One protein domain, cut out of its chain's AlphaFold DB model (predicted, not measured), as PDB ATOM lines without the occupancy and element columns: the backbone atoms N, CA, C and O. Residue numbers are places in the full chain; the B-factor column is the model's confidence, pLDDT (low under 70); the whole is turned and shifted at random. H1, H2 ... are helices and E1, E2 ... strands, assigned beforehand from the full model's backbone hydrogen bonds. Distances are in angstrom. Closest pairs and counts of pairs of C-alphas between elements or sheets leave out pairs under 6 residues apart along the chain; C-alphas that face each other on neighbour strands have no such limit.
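What this domain is: This is residues 625 to 721 of the 817 residues of the protein "Protein kinase domain-containing protein" of Myxococcales bacterium 68-20 (UniProt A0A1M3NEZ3). One long sheet of five side-by-side strands, E1 to E5, makes the body, bowed along its strands like a shallow trough. At one end of the strands, the stretch from E1 to E2 makes a small cap on the hollow side, holding two single-turn helices, H1 and H2; the rest of the sheet has no named helix on either face. The printed part has 97 residues with two named helices and five named strands, in the chain order E1 H1 H2 E2 E3 E4 E5; the sheet's order is E1 E2 E3 E4 E5, all antiparallel, and the class is mostly strand. The whole is loose, with a radius of gyration of the C-alphas of 15.8 A, and elongated, spanning 49 by 27 by 20 A.

How they stand to each other: The sheet consists of E1, residues 629 to 639, E2, residues 659 to 668, E3, residues 674 to 685, E4, residues 694 to 704, and E5, residues 710 to 719. E2 to E5 form a meander, each strand the antiparallel neighbour of the one before, with hairpins E2 and E3, E3 and E4, and E4 and E5. E1 and E5 are the edge strands. E1 and E2 are antiparallel at 176 degrees, with N 633 and O 664 2.7 A apart, within hydrogen-bond range. Also within that range are N 663 and O 679 of E2 and E3, 2.7 A, N 680 and O 698 of E3 and E4, 2.8 A, and N 718 and O 697 of E4 and E5, 2.7 A. The sheet is twisted, its C-alphas lying up to 6.3 A off their best plane. E1 bends by 58 degrees at residue 636 and E5 by 74 degrees at residue 714. H1, residues 640 to 643, is on the sheet at a height of 6.9 A, over none of the strands; only 6 of the sheet's C-alphas lie near enough to fit its local plane. The closest C-alphas of H1 and E2 are those of Phe 640 and Asp 659, 6.1 A. H2, residues 647 to 650, is only just not on the sheet, with 4 pairs of C-alphas within 10 A. H1 and H2 are close but not clearly touching; their closest C-alphas, of Phe 640 and Pro 647, are 6.5 A apart. Both helices are too short for any O i to N i+4 pair; each has one O i to N i+3 pair, within range.

Where its parts are: E1 is 28.6 A long and begins at C-alpha 629 (68.210, 85.108, 123.034). E2 measures 27.8 A, E3 and E4 31.3 A each, and E5 23.1 A, ending at C-alpha 719 (65.347, 106.012, 98.757). H1 and H2 measure 5.1 A and 5.7 A.

The domain as a whole: The C-alphas of Lys 625 and Ser 691, the two farthest apart, are 52.9 A apart. The printed part has no cut, and no link is long. Mean pLDDT of the printed part is 79.2; it is under 70 at residues 625 to 628, 641 to 657, 687 to 692 and 720 to 721.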
ATOM      1  N   LYS A 625      68.197  79.282 129.128       68.00
ATOM      2  CA  LYS A 625      69.025  78.058 129.248       68.00
ATOM      3  C   LYS A 625      69.392  77.417 127.913       68.00
ATOM      4  O   LYS A 625      70.398  76.720 127.849       68.00
ATOM      5  N   THR A 626      68.563  77.590 126.889       67.06
ATOM      6  CA  THR A 626      68.757  76.956 125.580       67.06
ATOM      7  C   THR A 626      69.775  77.696 124.711       67.06
ATOM      8  O   THR A 626      70.093  77.220 123.629       67.06
ATOM      9  N   GLY A 627      70.276  78.855 125.160       67.38
ATOM     10  CA  GLY A 627      71.104  79.755 124.351       67.38
ATOM     11  C   GLY A 627      70.287  80.665 123.430       67.38
ATOM     12  O   GLY A 627      70.836  81.598 122.847       67.38
ATOM     13  N   VAL A 628      68.967  80.454 123.346       69.81
ATOM     14  CA  VAL A 628      68.071  81.324 122.584       69.81
ATOM     15  C   VAL A 628      67.926  82.654 123.316       69.81
ATOM     16  O   VAL A 628      67.553  82.696 124.497       69.81
ATOM     17  N   SER A 629      68.228  83.724 122.588       81.19
ATOM     18  CA  SER A 629      68.210  85.108 123.034       81.19
ATOM     19  C   SER A 629      67.161  85.897 122.255       81.19
ATOM     20  O   SER A 629      67.240  86.000 121.033       81.19
ATOM     21  N   GLU A 630      66.178  86.471 122.938       86.19
ATOM     22  CA  GLU A 630      65.268  87.444 122.334       86.19
ATOM     23  C   GLU A 630      65.921  88.824 122.365       86.19
ATOM     24  O   GLU A 630      66.356  89.297 123.416       86.19
ATOM     25  N   LEU A 631      66.000  89.467 121.204       87.00
ATOM     26  CA  LEU A 631      66.550  90.802 121.020       87.00
ATOM     27  C   LEU A 631      65.429  91.733 120.571       87.00
ATOM     28  O   LEU A 631      64.722  91.451 119.609       87.00
ATOM     29  N   THR A 632      65.274  92.858 121.253       84.44
ATOM     30  CA  THR A 632      64.397  93.954 120.838       84.44
ATOM     31  C   THR A 632      65.159  95.258 120.964       84.44
ATOM     32  O   THR A 632      65.545  95.641 122.062       84.44
ATOM     33  N   VAL A 633      65.362  95.962 119.860       84.88
ATOM     34  CA  VAL A 633      65.934  97.307 119.816       84.88
ATOM     35  C   VAL A 633      64.873  98.233 119.253       84.88
ATOM     36  O   VAL A 633      64.333  97.981 118.179       84.88
ATOM     37  N   LYS A 634      64.565  99.307 119.971       82.75
ATOM     38  CA  LYS A 634      63.608 100.319 119.538       82.75
ATOM     39  C   LYS A 634      64.235 101.685 119.727       82.75
ATOM     40  O   LYS A 634      64.521 102.075 120.847       82.75
ATOM     41  N   VAL A 635      64.417 102.406 118.637       82.88
ATOM     42  CA  VAL A 635      64.863 103.792 118.557       82.88
ATOM     43  C   VAL A 635      63.699 104.559 117.927       82.88
ATOM     44  O   VAL A 635      63.440 104.377 116.735       82.88
ATOM     45  N   PRO A 636      62.927 105.358 118.689       82.12
ATOM     46  CA  PRO A 636      61.948 106.259 118.086       82.12
ATOM     47  C   PRO A 636      62.678 107.271 117.202       82.12
ATOM     48  O   PRO A 636      63.890 107.443 117.339       82.12
ATOM     49  N   ARG A 637      61.947 107.987 116.344       86.44
ATOM     50  CA  ARG A 637      62.533 109.069 115.548       86.44
ATOM     51  C   ARG A 637      63.292 110.047 116.454       86.44
ATOM     52  O   ARG A 637      62.678 110.768 117.236       86.44
ATOM     53  N   SER A 638      64.613 110.033 116.340       79.38
ATOM     54  CA  SER A 638      65.546 110.758 117.202       79.38
ATOM     55  C   SER A 638      66.688 111.308 116.362       79.38
ATOM     56  O   SER A 638      67.097 110.664 115.399       79.38
ATOM     57  N   SER A 639      67.256 112.450 116.746       78.94
ATOM     58  CA  SER A 639      68.535 112.873 116.176       78.94
ATOM     59  C   SER A 639      69.627 111.860 116.537       78.94
ATOM     60  O   SER A 639      69.579 111.220 117.591       78.94
ATOM     61  N   PHE A 640      70.638 111.722 115.682       75.69
ATOM     62  CA  PHE A 640      71.796 110.862 115.958       75.69
ATOM     63  C   PHE A 640      72.514 111.220 117.273       75.69
ATOM     64  O   PHE A 640      72.940 110.332 118.012       75.69
ATOM     65  N   GLU A 641      72.550 112.509 117.624       69.94
ATOM     66  CA  GLU A 641      73.085 112.986 118.906       69.94
ATOM     67  C   GLU A 641      72.370 112.355 120.109       69.94
ATOM     68  O   GLU A 641      73.028 111.933 121.058       69.94
ATOM     69  N   ASN A 642      71.044 112.198 120.041       68.50
ATOM     70  CA  ASN A 642      70.248 111.589 121.111       68.50
ATOM     71  C   ASN A 642      70.462 110.071 121.229       68.50
ATOM     72  O   ASN A 642      70.158 109.477 122.263       68.50
ATOM     73  N   VAL A 643      70.989 109.432 120.182       69.62
ATOM     74  CA  VAL A 643      71.399 108.018 120.195       69.62
ATOM     75  C   VAL A 643      72.841 107.876 120.720       69.62
ATOM     76  O   VAL A 643      73.295 106.775 121.025       69.62
ATOM     77  N   GLY A 644      73.577 108.979 120.893       67.44
ATOM     78  CA  GLY A 644      74.974 108.949 121.330       67.44
ATOM     79  C   GLY A 644      75.922 108.375 120.271       67.44
ATOM     80  O   GLY A 644      76.940 107.788 120.629       67.44
ATOM     81  N   VAL A 645      75.567 108.508 118.986       69.75
ATOM     82  CA  VAL A 645      76.366 108.077 117.824       69.75
ATOM     83  C   VAL A 645      76.418 109.228 116.829       69.75
ATOM     84  O   VAL A 645      75.375 109.782 116.490       69.75
ATOM     85  N   ARG A 646      77.590 109.605 116.314       68.00
ATOM     86  CA  ARG A 646      77.677 110.668 115.294       68.00
ATOM     87  C   ARG A 646      77.474 110.080 113.892       68.00
ATOM     88  O   ARG A 646      78.046 109.032 113.605       68.00
ATOM     89  N   PRO A 647      76.767 110.756 112.964       64.94
ATOM     90  CA  PRO A 647      76.545 110.235 111.608       64.94
ATOM     91  C   PRO A 647      77.840 109.837 110.874       64.94
ATOM     92  O   PRO A 647      77.906 108.781 110.248       64.94
ATOM     93  N   SER A 648      78.905 110.630 111.030       63.44
ATOM     94  CA  SER A 648      80.225 110.349 110.449       63.44
ATOM     95  C   SER A 648      80.844 109.027 110.894       63.44
ATOM     96  O   SER A 648      81.643 108.457 110.157       63.44
ATOM     97  N   GLU A 649      80.498 108.540 112.085       61.34
ATOM     98  CA  GLU A 649      81.073 107.322 112.668       61.34
ATOM     99  C   GLU A 649      80.510 106.049 112.029       61.34
ATOM    100  O   GLU A 649      81.169 105.016 112.049       61.34
ATOM    101  N   ILE A 650      79.333 106.129 111.403       58.16
ATOM    102  CA  ILE A 650      78.732 105.030 110.632       58.16
ATOM    103  C   ILE A 650      78.839 105.259 109.118       58.16
ATOM    104  O   ILE A 650      78.066 104.709 108.337       58.16
ATOM    105  N   GLY A 651      79.791 106.095 108.692       56.59
ATOM    106  CA  GLY A 651      80.035 106.380 107.277       56.59
ATOM    107  C   GLY A 651      78.975 107.266 106.617       56.59
ATOM    108  O   GLY A 651      78.983 107.411 105.393       56.59
ATOM    109  N   LEU A 652      78.075 107.880 107.393       62.97
ATOM    110  CA  LEU A 652      77.121 108.861 106.881       62.97
ATOM    111  C   LEU A 652      77.769 110.256 106.855       62.97
ATOM    112  O   LEU A 652      78.625 110.569 107.681       62.97
ATOM    113  N   PRO A 653      77.402 111.128 105.906       59.50
ATOM    114  CA  PRO A 653      77.927 112.489 105.873       59.50
ATOM    115  C   PRO A 653      77.573 113.238 107.177       59.50
ATOM    116  O   PRO A 653      76.487 113.077 107.730       59.50
ATOM    117  N   ALA A 654      78.533 114.009 107.705       52.12
ATOM    118  CA  ALA A 654      78.413 114.723 108.975       52.12
ATOM    119  C   ALA A 654      77.432 115.902 108.849       52.12
ATOM    120  O   ALA A 654      77.798 116.977 108.369       52.12
ATOM    121  N   ASN A 655      76.173 115.694 109.234       61.47
ATOM    122  CA  ASN A 655      75.131 116.713 109.173       61.47
ATOM    123  C   ASN A 655      74.199 116.589 110.390       61.47
ATOM    124  O   ASN A 655      73.517 115.573 110.536       61.47
ATOM    125  N   ASP A 656      74.092 117.654 111.187       58.00
ATOM    126  CA  ASP A 656      73.330 117.701 112.452       58.00
ATOM    127  C   ASP A 656      71.795 117.637 112.272       58.00
ATOM    128  O   ASP A 656      71.043 117.601 113.238       58.00
ATOM    129  N   ALA A 657      71.308 117.608 111.026       66.69
ATOM    130  CA  ALA A 657      69.883 117.586 110.677       66.69
ATOM    131  C   ALA A 657      69.368 116.189 110.268       66.69
ATOM    132  O   ALA A 657      68.373 116.090 109.548       66.69
ATOM    133  N   THR A 658      70.079 115.128 110.661       77.12
ATOM    134  CA  THR A 658      69.744 113.743 110.301       77.12
ATOM    135  C   THR A 658      69.042 113.059 111.475       77.12
ATOM    136  O   THR A 658      69.611 112.960 112.564       77.12
ATOM    137  N   ASP A 659      67.829 112.561 111.242       84.38
ATOM    138  CA  ASP A 659      67.077 111.769 112.221       84.38
ATOM    139  C   ASP A 659      67.180 110.276 111.885       84.38
ATOM    140  O   ASP A 659      67.264 109.903 110.713       84.38
ATOM    141  N   ILE A 660      67.091 109.422 112.903       85.69
ATOM    142  CA  ILE A 660      67.013 107.966 112.785       85.69
ATOM    143  C   ILE A 660      65.820 107.416 113.570       85.69
ATOM    144  O   ILE A 660      65.525 107.848 114.683       85.69
ATOM    145  N   GLN A 661      65.138 106.435 112.991       88.50
ATOM    146  CA  GLN A 661      64.201 105.536 113.652       88.50
ATOM    147  C   GLN A 661      64.647 104.109 113.348       88.50
ATOM    148  O   GLN A 661      65.026 103.812 112.218       88.50
ATOM    149  N   LEU A 662      64.610 103.230 114.343       88.56
ATOM    150  CA  LEU A 662      64.977 101.824 114.198       88.56
ATOM    151  C   LEU A 662      64.066 100.967 115.071       88.56
ATOM    152  O   LEU A 662      63.888 101.232 116.254       88.56
ATOM    153  N   SER A 663      63.528  99.902 114.513       88.88
ATOM    154  CA  SER A 663      62.876  98.819 115.228       88.88
ATOM    155  C   SER A 663      63.507  97.526 114.748       88.88
ATOM    156  O   SER A 663      63.458  97.216 113.564       88.88
ATOM    157  N   LEU A 664      64.118  96.774 115.653       89.19
ATOM    158  CA  LEU A 664      64.709  95.474 115.372       89.19
ATOM    159  C   LEU A 664      64.217  94.491 116.419       89.19
ATOM    160  O   LEU A 664      64.369  94.725 117.614       89.19
ATOM    161  N   THR A 665      63.638  93.385 115.980       90.25
ATOM    162  CA  THR A 665      63.148  92.321 116.858       90.25
ATOM    163  C   THR A 665      63.589  90.983 116.317       90.25
ATOM    164  O   THR A 665      63.469  90.739 115.122       90.25
ATOM    165  N   GLY A 666      64.087  90.094 117.167       89.50
ATOM    166  CA  GLY A 666      64.525  88.790 116.698       89.50
ATOM    167  C   GLY A 666      64.766  87.774 117.796       89.50
ATOM    168  O   GLY A 666      64.869  88.109 118.975       89.50
ATOM    169  N   ARG A 667      64.871  86.517 117.373       89.38
ATOM    170  CA  ARG A 667      65.339  85.386 118.170       89.38
ATOM    171  C   ARG A 667      66.697  84.986 117.613       89.38
ATOM    172  O   ARG A 667      66.804  84.633 116.443       89.38
ATOM    173  N   LEU A 668      67.724  85.072 118.440       85.62
ATOM    174  CA  LEU A 668      69.092  84.692 118.108       85.62
ATOM    175  C   LEU A 668      69.428  83.397 118.840       85.62
ATOM    176  O   LEU A 668      69.091  83.249 120.011       85.62
ATOM    177  N   SER A 669      70.084  82.463 118.168       82.50
ATOM    178  CA  SER A 669      70.520  81.200 118.755       82.50
ATOM    179  C   SER A 669      71.820  80.737 118.110       82.50
ATOM    180  O   SER A 669      71.993  80.858 116.899       82.50
ATOM    181  N   GLU A 670      72.722  80.192 118.925       75.69
ATOM    182  CA  GLU A 670      73.952  79.542 118.452       75.69
ATOM    183  C   GLU A 670      73.704  78.098 117.987       75.69
ATOM    184  O   GLU A 670      74.510  77.541 117.249       75.69
ATOM    185  N   SER A 671      72.596  77.479 118.406       80.75
ATOM    186  CA  SER A 671      72.274  76.066 118.145       80.75
ATOM    187  C   SER A 671      71.036  75.868 117.268       80.75
ATOM    188  O   SER A 671      70.863  74.808 116.666       80.75
ATOM    189  N   GLU A 672      70.180  76.883 117.169       85.69
ATOM    190  CA  GLU A 672      68.923  76.858 116.421       85.69
ATOM    191  C   GLU A 672      68.908  77.940 115.335       85.69
ATOM    192  O   GLU A 672      69.812  78.771 115.230       85.69
ATOM    193  N   ARG A 673      67.860  77.943 114.504       87.75
ATOM    194  CA  ARG A 673      67.659  78.998 113.508       87.75
ATOM    195  C   ARG A 673      67.438  80.341 114.209       87.75
ATOM    196  O   ARG A 673      66.575  80.463 115.075       87.75
ATOM    197  N   SER A 674      68.203  81.340 113.793       90.44
ATOM    198  CA  SER A 674      68.034  82.735 114.176       90.44
ATOM    199  C   SER A 674      67.149  83.455 113.163       90.44
ATOM    200  O   SER A 674      67.304  83.266 111.957       90.44
ATOM    201  N   GLU A 675      66.252  84.307 113.641       92.19
ATOM    202  CA  GLU A 675      65.350  85.115 112.819       92.19
ATOM    203  C   GLU A 675      65.268  86.528 113.386       92.19
ATOM    204  O   GLU A 675      65.108  86.719 114.592       92.19
ATOM    205  N   VAL A 676      65.383  87.526 112.517       91.81
ATOM    206  CA  VAL A 676      65.362  88.942 112.876       91.81
ATOM    207  C   VAL A 676      64.497  89.687 111.875       91.81
ATOM    208  O   VAL A 676      64.632  89.501 110.673       91.81
ATOM    209  N   THR A 677      63.635  90.566 112.361       92.94
ATOM    210  CA  THR A 677      62.897  91.543 111.563       92.94
ATOM    211  C   THR A 677      63.386  92.936 111.911       92.94
ATOM    212  O   THR A 677      63.619  93.235 113.086       92.94
ATOM    213  N   PHE A 678      63.526  93.790 110.909       92.56
ATOM    214  CA  PHE A 678      63.995  95.156 111.085       92.56
ATOM    215  C   PHE A 678      63.180  96.140 110.243       92.56
ATOM    216  O   PHE A 678      62.746  95.826 109.139       92.56
ATOM    217  N   ASP A 679      63.006  97.337 110.786       92.25
ATOM    218  CA  ASP A 679      62.430  98.521 110.157       92.25
ATOM    219  C   ASP A 679      63.291  99.706 110.597       92.25
ATOM    220  O   ASP A 679      63.433  99.973 111.792       92.25
ATOM    221  N   ALA A 680      63.934 100.375 109.653       91.38
ATOM    222  CA  ALA A 680      64.818 101.491 109.913       91.38
ATOM    223  C   ALA A 680      64.531 102.622 108.935       91.38
ATOM    224  O   ALA A 680      64.423 102.408 107.731       91.38
ATOM    225  N   THR A 681      64.474 103.849 109.439       89.38
ATOM    226  CA  THR A 681      64.356 105.042 108.606       89.38
ATOM    227  C   THR A 681      65.398 106.064 109.016       89.38
ATOM    228  O   THR A 681      65.552 106.363 110.198       89.38
ATOM    229  N   VAL A 682      66.102 106.609 108.032       87.44
ATOM    230  CA  VAL A 682      67.033 107.720 108.187       87.44
ATOM    231  C   VAL A 682      66.528 108.877 107.338       87.44
ATOM    232  O   VAL A 682      66.395 108.742 106.120       87.44
ATOM    233  N   TRP A 683      66.252 110.014 107.967       85.94
ATOM    234  CA  TRP A 683      65.801 111.218 107.268       85.94
ATOM    235  C   TRP A 683      66.943 112.196 107.071       85.94
ATOM    236  O   TRP A 683      67.786 112.358 107.952       85.94
ATOM    237  N   GLY A 684      66.923 112.921 105.957       77.06
ATOM    238  CA  GLY A 684      67.770 114.097 105.796       77.06
ATOM    239  C   GLY A 684      69.199 113.832 105.306       77.06
ATOM    240  O   GLY A 684      70.021 114.750 105.352       77.06
ATOM    241  N   LEU A 685      69.518 112.633 104.801       74.00
ATOM    242  CA  LEU A 685      70.868 112.290 104.332       74.00
ATOM    243  C   LEU A 685      71.299 113.166 103.156       74.00
ATOM    244  O   LEU A 685      70.562 113.332 102.191       74.00
ATOM    245  N   ARG A 686      72.530 113.685 103.184       70.69
ATOM    246  CA  ARG A 686      73.091 114.518 102.101       70.69
ATOM    247  C   ARG A 686      74.386 113.926 101.541       70.69
ATOM    248  O   ARG A 686      75.469 114.411 101.874       70.69
ATOM    249  N   PRO A 687      74.311 112.873 100.707       64.62
ATOM    250  CA  PRO A 687      75.498 112.265 100.118       64.62
ATOM    251  C   PRO A 687      76.264 113.261  99.238       64.62
ATOM    252  O   PRO A 687      75.672 114.114  98.571       64.62
ATOM    253  N   LYS A 688      77.595 113.125  99.184       58.16
ATOM    254  CA  LYS A 688      78.433 113.915  98.268       58.16
ATOM    255  C   LYS A 688      77.963 113.702  96.822       58.16
ATOM    256  O   LYS A 688      77.845 112.567  96.375       58.16
ATOM    257  N   GLY A 689      77.707 114.794  96.097       55.62
ATOM    258  CA  GLY A 689      77.244 114.767  94.701       55.62
ATOM    259  C   GLY A 689      75.732 114.933  94.506       55.62
ATOM    260  O   GLY A 689      75.295 115.131  93.374       55.62
ATOM    261  N   PHE A 690      74.934 114.935  95.578       57.44
ATOM    262  CA  PHE A 690      73.499 115.234  95.520       57.44
ATOM    263  C   PHE A 690      73.213 116.661  96.008       57.44
ATOM    264  O   PHE A 690      73.790 117.125  96.988       57.44
ATOM    265  N   SER A 691      72.308 117.371  95.327       53.84
ATOM    266  CA  SER A 691      71.954 118.766  95.652       53.84
ATOM    267  C   SER A 691      70.876 118.905  96.737       53.84
ATOM    268  O   SER A 691      70.556 120.022  97.139       53.84
ATOM    269  N   GLY A 692      70.303 117.794  97.212       63.44
ATOM    270  CA  GLY A 692      69.210 117.771  98.185       63.44
ATOM    271  C   GLY A 692      69.366 116.659  99.218       63.44
ATOM    272  O   GLY A 692      70.169 115.746  99.042       63.44
ATOM    273  N   ALA A 693      68.596 116.768 100.300       70.06
ATOM    274  CA  ALA A 693      68.499 115.715 101.299       70.06
ATOM    275  C   ALA A 693      67.662 114.535 100.777       70.06
ATOM    276  O   ALA A 693      66.739 114.731  99.983       70.06
ATOM    277  N   ILE A 694      68.000 113.332 101.221       74.62
ATOM    278  CA  ILE A 694      67.401 112.068 100.813       74.62
ATOM    279  C   ILE A 694      66.984 111.319 102.074       74.62
ATOM    280  O   ILE A 694      67.761 111.208 103.020       74.62
ATOM    281  N   ASP A 695      65.775 110.772 102.056       81.75
ATOM    282  CA  ASP A 695      65.298 109.883 103.107       81.75
ATOM    283  C   ASP A 695      65.484 108.436 102.654       81.75
ATOM    284  O   ASP A 695      65.192 108.095 101.500       81.75
ATOM    285  N   VAL A 696      65.989 107.597 103.553       83.56
ATOM    286  CA  VAL A 696      66.242 106.177 103.314       83.56
ATOM    287  C   VAL A 696      65.438 105.371 104.319       83.56
ATOM    288  O   VAL A 696      65.633 105.510 105.520       83.56
ATOM    289  N   HIS A 697      64.548 104.522 103.827       89.25
ATOM    290  CA  HIS A 697      63.769 103.587 104.628       89.25
ATOM    291  C   HIS A 697      64.131 102.158 104.230       89.25
ATOM    292  O   HIS A 697      64.276 101.860 103.046       89.25
ATOM    293  N   VAL A 698      64.307 101.285 105.209       90.00
ATOM    294  CA  VAL A 698      64.713  99.894 105.035       90.00
ATOM    295  C   VAL A 698      63.841  99.033 105.931       90.00
ATOM    296  O   VAL A 698      63.868  99.190 107.146       90.00
ATOM    297  N   GLU A 699      63.118  98.089 105.349       94.62
ATOM    298  CA  GLU A 699      62.295  97.128 106.083       94.62
ATOM    299  C   GLU A 699      62.569  95.717 105.569       94.62
ATOM    300  O   GLU A 699      62.866  95.519 104.389       94.62
ATOM    301  N   GLY A 700      62.506  94.713 106.438       93.62
ATOM    302  CA  GLY A 700      62.727  93.337 106.015       93.62
ATOM    303  C   GLY A 700      62.934  92.351 107.148       93.62
ATOM    304  O   GLY A 700      62.782  92.658 108.333       93.62
ATOM    305  N   GLY A 701      63.284  91.134 106.748       92.56
ATOM    306  CA  GLY A 701      63.722  90.073 107.636       92.56
ATOM    307  C   GLY A 701      65.123  89.596 107.280       92.56
ATOM    308  O   GLY A 701      65.621  89.802 106.174       92.56
ATOM    309  N   ALA A 702      65.762  88.933 108.227       92.62
ATOM    310  CA  ALA A 702      66.950  88.140 107.998       92.62
ATOM    311  C   ALA A 702      66.860  86.860 108.820       92.62
ATOM    312  O   ALA A 702      66.416  86.888 109.970       92.62
ATOM    313  N   SER A 703      67.305  85.742 108.259       92.75
ATOM    314  CA  SER A 703      67.393  84.492 109.006       92.75
ATOM    315  C   SER A 703      68.732  83.805 108.794       92.75
ATOM    316  O   SER A 703      69.399  84.002 107.784       92.75
ATOM    317  N   SER A 704      69.160  83.027 109.781       91.88
ATOM    318  CA  SER A 704      70.391  82.250 109.707       91.88
ATOM    319  C   SER A 704      70.232  80.920 110.431       91.88
ATOM    320  O   SER A 704      69.529  80.827 111.433       91.88
ATOM    321  N   THR A 705      70.899  79.881 109.941       89.31
ATOM    322  CA  THR A 705      71.161  78.658 110.712       89.31
ATOM    323  C   THR A 705      72.567  78.736 111.309       89.31
ATOM    324  O   THR A 705      73.400  79.430 110.726       89.31
ATOM    325  N   PRO A 706      72.878  77.993 112.387       83.44
ATOM    326  CA  PRO A 706      74.221  77.977 112.966       83.44
ATOM    327  C   PRO A 706      75.320  77.840 111.901       83.44
ATOM    328  O   PRO A 706      75.157  77.097 110.927       83.44
ATOM    329  N   ASP A 707      76.396  78.612 112.061       82.25
ATOM    330  CA  ASP A 707      77.561  78.683 111.163       82.25
ATOM    331  C   ASP A 707      77.307  79.202 109.733       82.25
ATOM    332  O   ASP A 707      78.203  79.141 108.883       82.25
ATOM    333  N   LYS A 708      76.119  79.748 109.436       88.31
ATOM    334  CA  LYS A 708      75.823  80.385 108.143       88.31
ATOM    335  C   LYS A 708      75.671  81.910 108.242       88.31
ATOM    336  O   LYS A 708      75.309  82.441 109.294       88.31
ATOM    337  N   PRO A 709      75.916  82.640 107.138       87.88
ATOM    338  CA  PRO A 709      75.523  84.042 107.017       87.88
ATOM    339  C   PRO A 709      74.019  84.243 107.230       87.88
ATOM    340  O   PRO A 709      73.225  83.356 106.923       87.88
ATOM    341  N   PHE A 710      73.627  85.434 107.679       90.56
ATOM    342  CA  PHE A 710      72.226  85.845 107.680       90.56
ATOM    343  C   PHE A 710      71.767  86.122 106.253       90.56
ATOM    344  O   PHE A 710      72.307  87.004 105.591       90.56
ATOM    345  N   GLU A 711      70.772  85.387 105.776       92.94
ATOM    346  CA  GLU A 711      70.135  85.617 104.484       92.94
ATOM    347  C   GLU A 711      69.024  86.659 104.640       92.94
ATOM    348  O   GLU A 711      68.164  86.536 105.511       92.94
ATOM    349  N   LEU A 712      69.053  87.699 103.805       91.81
ATOM    350  CA  LEU A 712      68.022  88.735 103.761       91.81
ATOM    351  C   LEU A 712      66.747  88.189 103.109       91.81
ATOM    352  O   LEU A 712      66.770  87.706 101.975       91.81
ATOM    353  N   GLU A 713      65.622  88.340 103.797       90.31
ATOM    354  CA  GLU A 713      64.310  87.855 103.389       90.31
ATOM    355  C   GLU A 713      63.318  89.009 103.254       90.31
ATOM    356  O   GLU A 713      63.091  89.771 104.193       90.31
ATOM    357  N   LYS A 714      62.666  89.104 102.086       88.50
ATOM    358  CA  LYS A 714      61.624  90.112 101.801       88.50
ATOM    359  C   LYS A 714      62.068  91.554 102.108       88.50
ATOM    360  O   LYS A 714      61.233  92.392 102.433       88.50
ATOM    361  N   THR A 715      63.362  91.841 101.988       91.25
ATOM    362  CA  THR A 715      63.914  93.156 102.310       91.25
ATOM    363  C   THR A 715      63.589  94.162 101.216       91.25
ATOM    364  O   THR A 715      63.806  93.905 100.027       91.25
ATOM    365  N   SER A 716      63.081  95.320 101.614       90.88
ATOM    366  CA  SER A 716      62.800  96.455 100.752       90.88
ATOM    367  C   SER A 716      63.616  97.662 101.223       90.88
ATOM    368  O   SER A 716      63.814  97.887 102.415       90.88
ATOM    369  N   VAL A 717      64.153  98.413 100.267       86.00
ATOM    370  CA  VAL A 717      64.866  99.665 100.511       86.00
ATOM    371  C   VAL A 717      64.199 100.745  99.683       86.00
ATOM    372  O   VAL A 717      64.098 100.636  98.458       86.00
ATOM    373  N   SER A 718      63.760 101.798 100.353       81.12
ATOM    374  CA  SER A 718      63.196 102.991  99.745       81.12
ATOM    375  C   SER A 718      64.165 104.154  99.900       81.12
ATOM    376  O   SER A 718      64.623 104.446 100.998       81.12
ATOM    377  N   VAL A 719      64.481 104.829  98.799       77.56
ATOM    378  CA  VAL A 719      65.347 106.012  98.757       77.56
ATOM    379  C   VAL A 719      64.545 107.123  98.087       77.56
ATOM    380  O   VAL A 719      64.380 107.132  96.866       77.56
ATOM    381  N   GLY A 720      63.969 108.033  98.871       67.94
ATOM    382  CA  GLY A 720      62.995 109.009  98.370       67.94
ATOM    383  C   GLY A 720      61.824 108.336  97.617       67.94
ATOM    384  O   GLY A 720      61.114 107.526  98.206       67.94
ATOM    385  N   PRO A 721      61.578 108.641  96.324       59.06
ATOM    386  CA  PRO A 721      60.489 108.034  95.548       59.06
ATOM    387  C   PRO A 721      60.816 106.644  94.974       59.06
ATOM    388  O   PRO A 721      59.964 106.061  94.291       59.06
TER     389      PRO A 721